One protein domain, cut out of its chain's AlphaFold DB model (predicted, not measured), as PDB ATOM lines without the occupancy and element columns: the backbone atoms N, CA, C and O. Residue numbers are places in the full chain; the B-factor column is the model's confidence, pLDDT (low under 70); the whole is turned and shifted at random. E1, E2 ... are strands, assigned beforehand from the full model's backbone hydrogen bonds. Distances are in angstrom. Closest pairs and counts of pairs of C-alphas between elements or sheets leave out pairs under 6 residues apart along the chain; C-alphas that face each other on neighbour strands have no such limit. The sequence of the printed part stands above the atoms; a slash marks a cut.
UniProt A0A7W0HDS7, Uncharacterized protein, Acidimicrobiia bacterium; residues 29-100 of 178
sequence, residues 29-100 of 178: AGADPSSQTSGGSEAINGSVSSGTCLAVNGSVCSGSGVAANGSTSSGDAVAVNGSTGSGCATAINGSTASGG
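What this domain is: This is residues 29 to 100 of the 178 residues of an uncharacterized protein of Acidimicrobiia bacterium (UniProt A0A7W0HDS7). The chain is wound in stacked, flattened turns, a small solenoid that gives one strand in turn to each of two flat sheets lying closely face to face. The sheets E1 E3 E5 E7 E9 E11 and E2 E4 E6 E8 E10 make a well-formed sandwich with nearly aligned strands, and residues 29 to 35 are a tail leading into E1 at one end of the stack. The printed part has 72 residues, with no named helix and eleven named strands, E1 to E11 along the chain; in both sheets the strands are parallel, in the orders just given. The class is all strand, and the whole is compact, with a radius of gyration of the C-alphas of 10.4 A and spans of 30 by 23 by 14 A.

Where its parts are: The larger sheet has E1, residues 36 to 38, E3, residues 48 to 51, E5, residues 60 to 63, E7, residues 72 to 75, E9, residues 84 to 87, and E11, residues 96 to 98. E3 is 10.8 A from first to last C-alpha, and E5, E7 and E9 are 10.7 A each. C-alpha 36, where E1 begins, is at (-13.755, 33.483, -37.318), and C-alpha 98, where E11 ends, is at (-2.541, 51.889, -48.680). The other sheet has E2, residues 42 to 44, E4, residues 54 to 56, E6, residues 66 to 68, E8, residues 78 to 80, and E10, residues 90 to 92. C-alpha 66, where E6 begins, is at (-9.031, 39.793, -49.765).

How they stand to each other: In the larger sheet E1 and E11 are the edge strands. E5 and E7 are parallel neighbours at 4 degrees, with N 73 and O 60 2.9 A apart, within hydrogen-bond range. E3 and E5 are parallel at 2 degrees, with N 61 and O 48 at 2.8 A. From edge to edge the strands' lines turn by 5 degrees. In the other sheet E2 and E10 are the edge strands, and E6 and E8 are parallel at 3 degrees, with N 68 and O 79 at 2.9 A. The two sheets form a sandwich, two sheets face to face, 7.3 A centre to centre, with best planes 5 degrees apart. Across it, the closest C-alphas of E6 and E7 are those of Ala 67 and Ser 73, 5.3 A apart. E1 and E4 are apart.

The domain as a whole: The two C-alphas farthest apart, those of Pro 33 and Gly 100, are 32.9 A apart. The printed part has no cut. The ten links between successive strands, from E1 to E11, are tight, and at each the chain changes from one sheet to the other. The mean pLDDT of the printed part is 87.7; residues 29 to 33 are under 70.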
ATOM      1  N   ALA A  29      -0.581  37.017 -33.365       44.44
ATOM      2  CA  ALA A  29      -2.036  36.879 -33.465       44.44
ATOM      3  C   ALA A  29      -2.518  35.551 -34.101       44.44
ATOM      4  O   ALA A  29      -3.227  35.560 -35.099       44.44
ATOM      5  N   GLY A  30      -2.093  34.405 -33.556       43.16
ATOM      6  CA  GLY A  30      -2.673  33.107 -33.888       43.16
ATOM      7  C   GLY A  30      -3.925  33.003 -33.037       43.16
ATOM      8  O   GLY A  30      -3.830  32.845 -31.825       43.16
ATOM      9  N   ALA A  31      -5.082  33.365 -33.576       46.31
ATOM     10  CA  ALA A  31      -5.934  32.389 -34.234       46.31
ATOM     11  C   ALA A  31      -6.121  31.184 -33.308       46.31
ATOM     12  O   ALA A  31      -5.349  30.225 -33.309       46.31
ATOM     13  N   ASP A  32      -7.187  31.255 -32.515       50.31
ATOM     14  CA  ASP A  32      -7.974  30.059 -32.256       50.31
ATOM     15  C   ASP A  32      -8.064  29.277 -33.590       50.31
ATOM     16  O   ASP A  32      -8.303  29.903 -34.627       50.31
ATOM     17  N   PRO A  33      -7.796  27.959 -33.644       53.16
ATOM     18  CA  PRO A  33      -7.858  27.207 -34.902       53.16
ATOM     19  C   PRO A  33      -9.238  27.286 -35.574       53.16
ATOM     20  O   PRO A  33      -9.386  26.895 -36.734       53.16
ATOM     21  N   SER A  34     -10.252  27.793 -34.869       70.44
ATOM     22  CA  SER A  34     -11.499  28.222 -35.477       70.44
ATOM     23  C   SER A  34     -11.289  29.433 -36.395       70.44
ATOM     24  O   SER A  34     -10.931  30.531 -35.976       70.44
ATOM     25  N   SER A  35     -11.575  29.242 -37.683       80.75
ATOM     26  CA  SER A  35     -11.869  30.366 -38.568       80.75
ATOM     27  C   SER A  35     -12.977  31.228 -37.949       80.75
ATOM     28  O   SER A  35     -14.019  30.697 -37.564       80.75
ATOM     29  N   GLN A  36     -12.777  32.545 -37.878       87.25
ATOM     30  CA  GLN A  36     -13.755  33.483 -37.318       87.25
ATOM     31  C   GLN A  36     -14.343  34.357 -38.426       87.25
ATOM     32  O   GLN A  36     -13.597  34.930 -39.215       87.25
ATOM     33  N   THR A  37     -15.670  34.476 -38.480       86.19
ATOM     34  CA  THR A  37     -16.385  35.252 -39.508       86.19
ATOM     35  C   THR A  37     -17.438  36.166 -38.891       86.19
ATOM     36  O   THR A  37     -18.086  35.804 -37.909       86.19
ATOM     37  N   SER A  38     -17.675  37.325 -39.502       81.75
ATOM     38  CA  SER A  38     -18.809  38.215 -39.190       81.75
ATOM     39  C   SER A  38     -19.203  39.056 -40.410       81.75
ATOM     40  O   SER A  38     -18.360  39.329 -41.257       81.75
ATOM     41  N   GLY A  39     -20.476  39.444 -40.571       76.12
ATOM     42  CA  GLY A  39     -20.971  39.890 -41.895       76.12
ATOM     43  C   GLY A  39     -20.856  38.752 -42.925       76.12
ATOM     44  O   GLY A  39     -20.333  37.710 -42.577       76.12
ATOM     45  N   GLY A  40     -21.346  38.862 -44.160       86.81
ATOM     46  CA  GLY A  40     -21.214  37.801 -45.185       86.81
ATOM     47  C   GLY A  40     -19.777  37.504 -45.664       86.81
ATOM     48  O   GLY A  40     -19.539  37.443 -46.864       86.81
ATOM     49  N   SER A  41     -18.824  37.378 -44.745       90.94
ATOM     50  CA  SER A  41     -17.405  37.157 -44.960       90.94
ATOM     51  C   SER A  41     -17.045  35.677 -44.893       90.94
ATOM     52  O   SER A  41     -17.736  34.869 -44.268       90.94
ATOM     53  N   GLU A  42     -15.918  35.331 -45.504       91.81
ATOM     54  CA  GLU A  42     -15.403  33.966 -45.539       91.81
ATOM     55  C   GLU A  42     -14.015  33.903 -44.896       91.81
ATOM     56  O   GLU A  42     -13.131  34.698 -45.215       91.81
ATOM     57  N   ALA A  43     -13.816  32.948 -43.983       90.12
ATOM     58  CA  ALA A  43     -12.540  32.701 -43.320       90.12
ATOM     59  C   ALA A  43     -12.150  31.221 -43.424       90.12
ATOM     60  O   ALA A  43     -12.890  30.328 -43.008       90.12
ATOM     61  N   ILE A  44     -10.955  30.948 -43.944       91.62
ATOM     62  CA  ILE A  44     -10.473  29.599 -44.252       91.62
ATOM     63  C   ILE A  44      -9.120  29.361 -43.579       91.62
ATOM     64  O   ILE A  44      -8.225  30.203 -43.663       91.62
ATOM     65  N   ASN A  45      -8.949  28.181 -42.974       89.62
ATOM     66  CA  ASN A  45      -7.683  27.701 -42.412       89.62
ATOM     67  C   ASN A  45      -7.087  28.660 -41.358       89.62
ATOM     68  O   ASN A  45      -6.043  29.273 -41.584       89.62
ATOM     69  N   GLY A  46      -7.798  28.827 -40.235       86.19
ATOM     70  CA  GLY A  46      -7.343  29.635 -39.093       86.19
ATOM     71  C   GLY A  46      -7.329  31.140 -39.361       86.19
ATOM     72  O   GLY A  46      -6.478  31.850 -38.834       86.19
ATOM     73  N   SER A  47      -8.219  31.620 -40.230       89.69
ATOM     74  CA  SER A  47      -8.293  33.034 -40.607       89.69
ATOM     75  C   SER A  47      -9.378  33.781 -39.828       89.69
ATOM     76  O   SER A  47     -10.305  33.176 -39.291       89.69
ATOM     77  N   VAL A  48      -9.298  35.110 -39.818       91.56
ATOM     78  CA  VAL A  48     -10.309  35.997 -39.230       91.56
ATOM     79  C   VAL A  48     -10.834  36.922 -40.317       91.56
ATOM     80  O   VAL A  48     -10.051  37.601 -40.977       91.56
ATOM     81  N   SER A  49     -12.150  36.951 -40.509       90.75
ATOM     82  CA  SER A  49     -12.799  37.750 -41.543       90.75
ATOM     83  C   SER A  49     -14.019  38.506 -41.014       90.75
ATOM     84  O   SER A  49     -14.749  38.030 -40.139       90.75
ATOM     85  N   SER A  50     -14.243  39.708 -41.539       90.19
ATOM     86  CA  SER A  50     -15.413  40.532 -41.234       90.19
ATOM     87  C   SER A  50     -15.908  41.302 -42.462       90.19
ATOM     88  O   SER A  50     -15.127  41.652 -43.346       90.19
ATOM     89  N   GLY A  51     -17.206  41.605 -42.523       91.69
ATOM     90  CA  GLY A  51     -17.836  42.319 -43.636       91.69
ATOM     91  C   GLY A  51     -18.260  41.366 -44.754       91.69
ATOM     92  O   GLY A  51     -19.053  40.469 -44.514       91.69
ATOM     93  N   THR A  52     -17.759  41.565 -45.969       92.56
ATOM     94  CA  THR A  52     -17.967  40.706 -47.158       92.56
ATOM     95  C   THR A  52     -16.644  40.180 -47.719       92.56
ATOM     96  O   THR A  52     -16.548  39.777 -48.873       92.56
ATOM     97  N   CYS A  53     -15.594  40.229 -46.905       90.31
ATOM     98  CA  CYS A  53     -14.236  39.995 -47.351       90.31
ATOM     99  C   CYS A  53     -13.803  38.528 -47.172       90.31
ATOM    100  O   CYS A  53     -14.421  37.761 -46.424       90.31
ATOM    101  N   LEU A  54     -12.732  38.132 -47.863       95.12
ATOM    102  CA  LEU A  54     -12.221  36.757 -47.880       95.12
ATOM    103  C   LEU A  54     -10.844  36.666 -47.208       95.12
ATOM    104  O   LEU A  54      -9.897  37.319 -47.645       95.12
ATOM    105  N   ALA A  55     -10.712  35.807 -46.195       93.44
ATOM    106  CA  ALA A  55      -9.463  35.543 -45.482       93.44
ATOM    107  C   ALA A  55      -9.044  34.065 -45.585       93.44
ATOM    108  O   ALA A  55      -9.828  33.171 -45.265       93.44
ATOM    109  N   VAL A  56      -7.800  33.786 -45.996       94.56
ATOM    110  CA  VAL A  56      -7.303  32.415 -46.236       94.56
ATOM    111  C   VAL A  56      -5.912  32.185 -45.634       94.56
ATOM    112  O   VAL A  56      -5.026  33.031 -45.772       94.56
ATOM    113  N   ASN A  57      -5.682  31.000 -45.055       93.38
ATOM    114  CA  ASN A  57      -4.386  30.539 -44.529       93.38
ATOM    115  C   ASN A  57      -3.791  31.494 -43.483       93.38
ATOM    116  O   ASN A  57      -2.780  32.151 -43.746       93.38
ATOM    117  N   GLY A  58      -4.424  31.580 -42.312       88.06
ATOM    118  CA  GLY A  58      -3.946  32.403 -41.198       88.06
ATOM    119  C   GLY A  58      -3.961  33.905 -41.483       88.06
ATOM    120  O   GLY A  58      -3.075  34.620 -41.023       88.06
ATOM    121  N   SER A  59      -4.907  34.379 -42.296       93.38
ATOM    122  CA  SER A  59      -4.993  35.792 -42.682       93.38
ATOM    123  C   SER A  59      -6.066  36.537 -41.891       93.38
ATOM    124  O   SER A  59      -7.010  35.934 -41.381       93.38
ATOM    125  N   VAL A  60      -5.942  37.863 -41.827       94.62
ATOM    126  CA  VAL A  60      -6.918  38.751 -41.182       94.62
ATOM    127  C   VAL A  60      -7.506  39.699 -42.217       94.62
ATOM    128  O   VAL A  60      -6.777  40.336 -42.976       94.62
ATOM    129  N   CYS A  61      -8.827  39.805 -42.249       91.88
ATOM    130  CA  CYS A  61      -9.532  40.607 -43.229       91.88
ATOM    131  C   CYS A  61     -10.727  41.346 -42.614       91.88
ATOM    132  O   CYS A  61     -11.445  40.803 -41.777       91.88
ATOM    133  N   SER A  62     -10.965  42.582 -43.055       92.81
ATOM    134  CA  SER A  62     -12.196  43.325 -42.765       92.81
ATOM    135  C   SER A  62     -12.604  44.206 -43.951       92.81
ATOM    136  O   SER A  62     -11.739  44.756 -44.629       92.81
ATOM    137  N   GLY A  63     -13.903  44.375 -44.205       91.75
ATOM    138  CA  GLY A  63     -14.421  45.193 -45.313       91.75
ATOM    139  C   GLY A  63     -14.960  44.341 -46.462       91.75
ATOM    140  O   GLY A  63     -15.813  43.490 -46.224       91.75
ATOM    141  N   SER A  64     -14.472  44.550 -47.683       92.31
ATOM    142  CA  SER A  64     -14.862  43.807 -48.901       92.31
ATOM    143  C   SER A  64     -13.656  43.265 -49.687       92.31
ATOM    144  O   SER A  64     -13.800  42.764 -50.798       92.31
ATOM    145  N   GLY A  65     -12.452  43.379 -49.123       92.19
ATOM    146  CA  GLY A  65     -11.197  42.968 -49.743       92.19
ATOM    147  C   GLY A  65     -10.854  41.476 -49.624       92.19
ATOM    148  O   GLY A  65     -11.692  40.617 -49.348       92.19
ATOM    149  N   VAL A  66      -9.572  41.161 -49.826       96.00
ATOM    150  CA  VAL A  66      -9.031  39.793 -49.765       96.00
ATOM    151  C   VAL A  66      -7.705  39.769 -49.001       96.00
ATOM    152  O   VAL A  66      -6.833  40.604 -49.242       96.00
ATOM    153  N   ALA A  67      -7.522  38.781 -48.123       94.94
ATOM    154  CA  ALA A  67      -6.268  38.505 -47.426       94.94
ATOM    155  C   ALA A  67      -5.880  37.019 -47.544       94.94
ATOM    156  O   ALA A  67      -6.672  36.139 -47.209       94.94
ATOM    157  N   ALA A  68      -4.659  36.722 -48.000       95.50
ATOM    158  CA  ALA A  68      -4.192  35.346 -48.192       95.50
ATOM    159  C   ALA A  68      -2.746  35.106 -47.728       95.50
ATOM    160  O   ALA A  68      -1.874  35.963 -47.898       95.50
ATOM    161  N   ASN A  69      -2.472  33.892 -47.238       94.50
ATOM    162  CA  ASN A  69      -1.145  33.409 -46.832       94.50
ATOM    163  C   ASN A  69      -0.483  34.315 -45.781       94.50
ATOM    164  O   ASN A  69       0.534  34.955 -46.058       94.50
ATOM    165  N   GLY A  70      -1.082  34.389 -44.589       89.88
ATOM    166  CA  GLY A  70      -0.568  35.182 -43.470       89.88
ATOM    167  C   GLY A  70      -0.616  36.693 -43.697       89.88
ATOM    168  O   GLY A  70       0.254  37.410 -43.208       89.88
ATOM    169  N   SER A  71      -1.578  37.182 -44.483       95.75
ATOM    170  CA  SER A  71      -1.689  38.607 -44.821       95.75
ATOM    171  C   SER A  71      -2.767  39.313 -44.001       95.75
ATOM    172  O   SER A  71      -3.658  38.677 -43.441       95.75
ATOM    173  N   THR A  72      -2.709  40.645 -43.966       95.62
ATOM    174  CA  THR A  72      -3.734  41.495 -43.343       95.62
ATOM    175  C   THR A  72      -4.326  42.455 -44.373       95.62
ATOM    176  O   THR A  72      -3.579  43.177 -45.031       95.62
ATOM    177  N   SER A  73      -5.653  42.491 -44.508       93.94
ATOM    178  CA  SER A  73      -6.360  43.425 -45.393       93.94
ATOM    179  C   SER A  73      -7.492  44.166 -44.676       93.94
ATOM    180  O   SER A  73      -8.169  43.602 -43.816       93.94
ATOM    181  N   SER A  74      -7.714  45.432 -45.038       93.19
ATOM    182  CA  SER A  74      -8.849  46.236 -44.576       93.19
ATOM    183  C   SER A  74      -9.426  47.111 -45.695       93.19
ATOM    184  O   SER A  74      -8.678  47.657 -46.509       93.19
ATOM    185  N   GLY A  75     -10.747  47.292 -45.722       91.50
ATOM    186  CA  GLY A  75     -11.452  47.994 -46.800       91.50
ATOM    187  C   GLY A  75     -11.658  47.078 -48.006       91.50
ATOM    188  O   GLY A  75     -12.035  45.923 -47.830       91.50
ATOM    189  N   ASP A  76     -11.368  47.569 -49.208       92.75
ATOM    190  CA  ASP A  76     -11.433  46.815 -50.470       92.75
ATOM    191  C   ASP A  76     -10.032  46.379 -50.949       92.75
ATOM    192  O   ASP A  76      -9.788  46.145 -52.134       92.75
ATOM    193  N   ALA A  77      -9.072  46.306 -50.025       93.50
ATOM    194  CA  ALA A  77      -7.684  46.016 -50.341       93.50
ATOM    195  C   ALA A  77      -7.442  44.522 -50.597       93.50
ATOM    196  O   ALA A  77      -8.134  43.641 -50.080       93.50
ATOM    197  N   VAL A  78      -6.392  44.224 -51.357       95.75
ATOM    198  CA  VAL A  78      -5.917  42.862 -51.616       95.75
ATOM    199  C   VAL A  78      -4.522  42.704 -51.021       95.75
ATOM    200  O   VAL A  78      -3.608  43.432 -51.400       95.75
ATOM    201  N   ALA A  79      -4.344  41.755 -50.102       95.12
ATOM    202  CA  ALA A  79      -3.067  41.480 -49.444       95.12
ATOM    203  C   ALA A  79      -2.698  39.990 -49.547       95.12
ATOM    204  O   ALA A  79      -3.467  39.126 -49.127       95.12
ATOM    205  N   VAL A  80      -1.524  39.675 -50.105       94.19
ATOM    206  CA  VAL A  80      -1.098  38.286 -50.375       94.19
ATOM    207  C   VAL A  80       0.359  38.040 -49.970       94.19
ATOM    208  O   VAL A  80       1.219  38.895 -50.188       94.19
ATOM    209  N   ASN A  81       0.656  36.840 -49.455       93.12
ATOM    210  CA  ASN A  81       1.998  36.372 -49.069       93.12
ATOM    211  C   ASN A  81       2.665  37.277 -48.021       93.12
ATOM    212  O   ASN A  81       3.654  37.949 -48.317       93.12
ATOM    213  N   GLY A  82       2.113  37.307 -46.807       88.69
ATOM    214  CA  GLY A  82       2.660  38.082 -45.690       88.69
ATOM    215  C   GLY A  82       2.565  39.599 -45.860       88.69
ATOM    216  O   GLY A  82       3.385  40.324 -45.304       88.69
ATOM    217  N   SER A  83       1.617  40.088 -46.661       93.75
ATOM    218  CA  SER A  83       1.490  41.516 -46.981       93.75
ATOM    219  C   SER A  83       0.446  42.216 -46.112       93.75
ATOM    220  O   SER A  83      -0.421  41.573 -45.518       93.75
ATOM    221  N   THR A  84       0.498  43.549 -46.068       95.50
ATOM    222  CA  THR A  84      -0.498  44.383 -45.372       95.50
ATOM    223  C   THR A  84      -1.114  45.405 -46.325       95.50
ATOM    224  O   THR A  84      -0.413  46.246 -46.883       95.50
ATOM    225  N   GLY A  85      -2.431  45.342 -46.520       92.75
ATOM    226  CA  GLY A  85      -3.179  46.224 -47.417       92.75
ATOM    227  C   GLY A  85      -4.280  47.001 -46.695       92.75
ATOM    228  O   GLY A  85      -4.956  46.453 -45.827       92.75
ATOM    229  N   SER A  86      -4.500  48.262 -47.068       93.75
ATOM    230  CA  SER A  86      -5.669  49.028 -46.614       93.75
ATOM    231  C   SER A  86      -6.285  49.917 -47.699       93.75
ATOM    232  O   SER A  86      -5.604  50.364 -48.628       93.75
ATOM    233  N   GLY A  87      -7.587  50.182 -47.578       91.75
ATOM    234  CA  GLY A  87      -8.335  51.011 -48.524       91.75
ATOM    235  C   GLY A  87      -8.559  50.271 -49.838       91.75
ATOM    236  O   GLY A  87      -9.159  49.209 -49.826       91.75
ATOM    237  N   CYS A  88      -8.064  50.809 -50.951       90.75
ATOM    238  CA  CYS A  88      -8.246  50.249 -52.304       90.75
ATOM    239  C   CYS A  88      -6.881  49.951 -52.937       90.75
ATOM    240  O   CYS A  88      -6.559  50.397 -54.037       90.75
ATOM    241  N   ALA A  89      -6.014  49.288 -52.177       91.94
ATOM    242  CA  ALA A  89      -4.646  48.996 -52.582       91.94
ATOM    243  C   ALA A  89      -4.405  47.496 -52.742       91.94
ATOM    244  O   ALA A  89      -5.117  46.665 -52.185       91.94
ATOM    245  N   THR A  90      -3.360  47.153 -53.492       94.12
ATOM    246  CA  THR A  90      -2.876  45.779 -53.638       94.12
ATOM    247  C   THR A  90      -1.458  45.677 -53.081       94.12
ATOM    248  O   THR A  90      -0.571  46.407 -53.521       94.12
ATOM    249  N   ALA A  91      -1.250  44.779 -52.119       92.00
ATOM    250  CA  ALA A  91       0.027  44.490 -51.475       92.00
ATOM    251  C   ALA A  91       0.385  43.004 -51.659       92.00
ATOM    252  O   ALA A  91      -0.420  42.115 -51.375       92.00
ATOM    253  N   ILE A  92       1.585  42.723 -52.168       93.38
ATOM    254  CA  ILE A  92       2.031  41.372 -52.551       93.38
ATOM    255  C   ILE A  92       3.471  41.133 -52.069       93.38
ATOM    256  O   ILE A  92       4.299  42.041 -52.131       93.38
ATOM    257  N   ASN A  93       3.781  39.900 -51.651       93.19
ATOM    258  CA  ASN A  93       5.126  39.425 -51.287       93.19
ATOM    259  C   ASN A  93       5.801  40.251 -50.177       93.19
ATOM    260  O   ASN A  93       6.893  40.786 -50.363       93.19
ATOM    261  N   GLY A  94       5.150  40.347 -49.018       84.38
ATOM    262  CA  GLY A  94       5.694  41.034 -47.847       84.38
ATOM    263  C   GLY A  94       5.721  42.557 -47.965       84.38
ATOM    264  O   GLY A  94       6.503  43.206 -47.272       84.38
ATOM    265  N   SER A  95       4.914  43.136 -48.857       86.75
ATOM    266  CA  SER A  95       4.819  44.590 -49.014       86.75
ATOM    267  C   SER A  95       3.651  45.179 -48.224       86.75
ATOM    268  O   SER A  95       2.727  44.477 -47.803       86.75
ATOM    269  N   THR A  96       3.700  46.495 -48.038       93.88
ATOM    270  CA  THR A  96       2.630  47.272 -47.416       93.88
ATOM    271  C   THR A  96       2.106  48.281 -48.423       93.88
ATOM    272  O   THR A  96       2.893  49.011 -49.026       93.88
ATOM    273  N   ALA A  97       0.789  48.338 -48.603       86.12
ATOM    274  CA  ALA A  97       0.156  49.306 -49.489       86.12
ATOM    275  C   ALA A  97      -1.113  49.890 -48.863       86.12
ATOM    276  O   ALA A  97      -1.881  49.198 -48.195       86.12
ATOM    277  N   SER A  98      -1.348  51.171 -49.124       92.31
ATOM    278  CA  SER A  98      -2.541  51.889 -48.680       92.31
ATOM    279  C   SER A  98      -3.069  52.732 -49.831       92.31
ATOM    280  O   SER A  98      -2.294  53.390 -50.524       92.31
ATOM    281  N   GLY A  99      -4.378  52.685 -50.054       83.94
ATOM    282  CA  GLY A  99      -5.057  53.391 -51.140       83.94
ATOM    283  C   GLY A  99      -6.283  54.146 -50.641       83.94
ATOM    284  O   GLY A  99      -6.732  53.939 -49.517       83.94
ATOM    285  N   GLY A 100      -6.826  55.013 -51.491       72.25
ATOM    286  CA  GLY A 100      -8.067  55.752 -51.256       72.25
ATOM    287  C   GLY A 100      -9.030  55.609 -52.433       72.25
ATOM    288  O   GLY A 100      -8.661  55.028 -53.448       72.25
TER     289      GLY A 100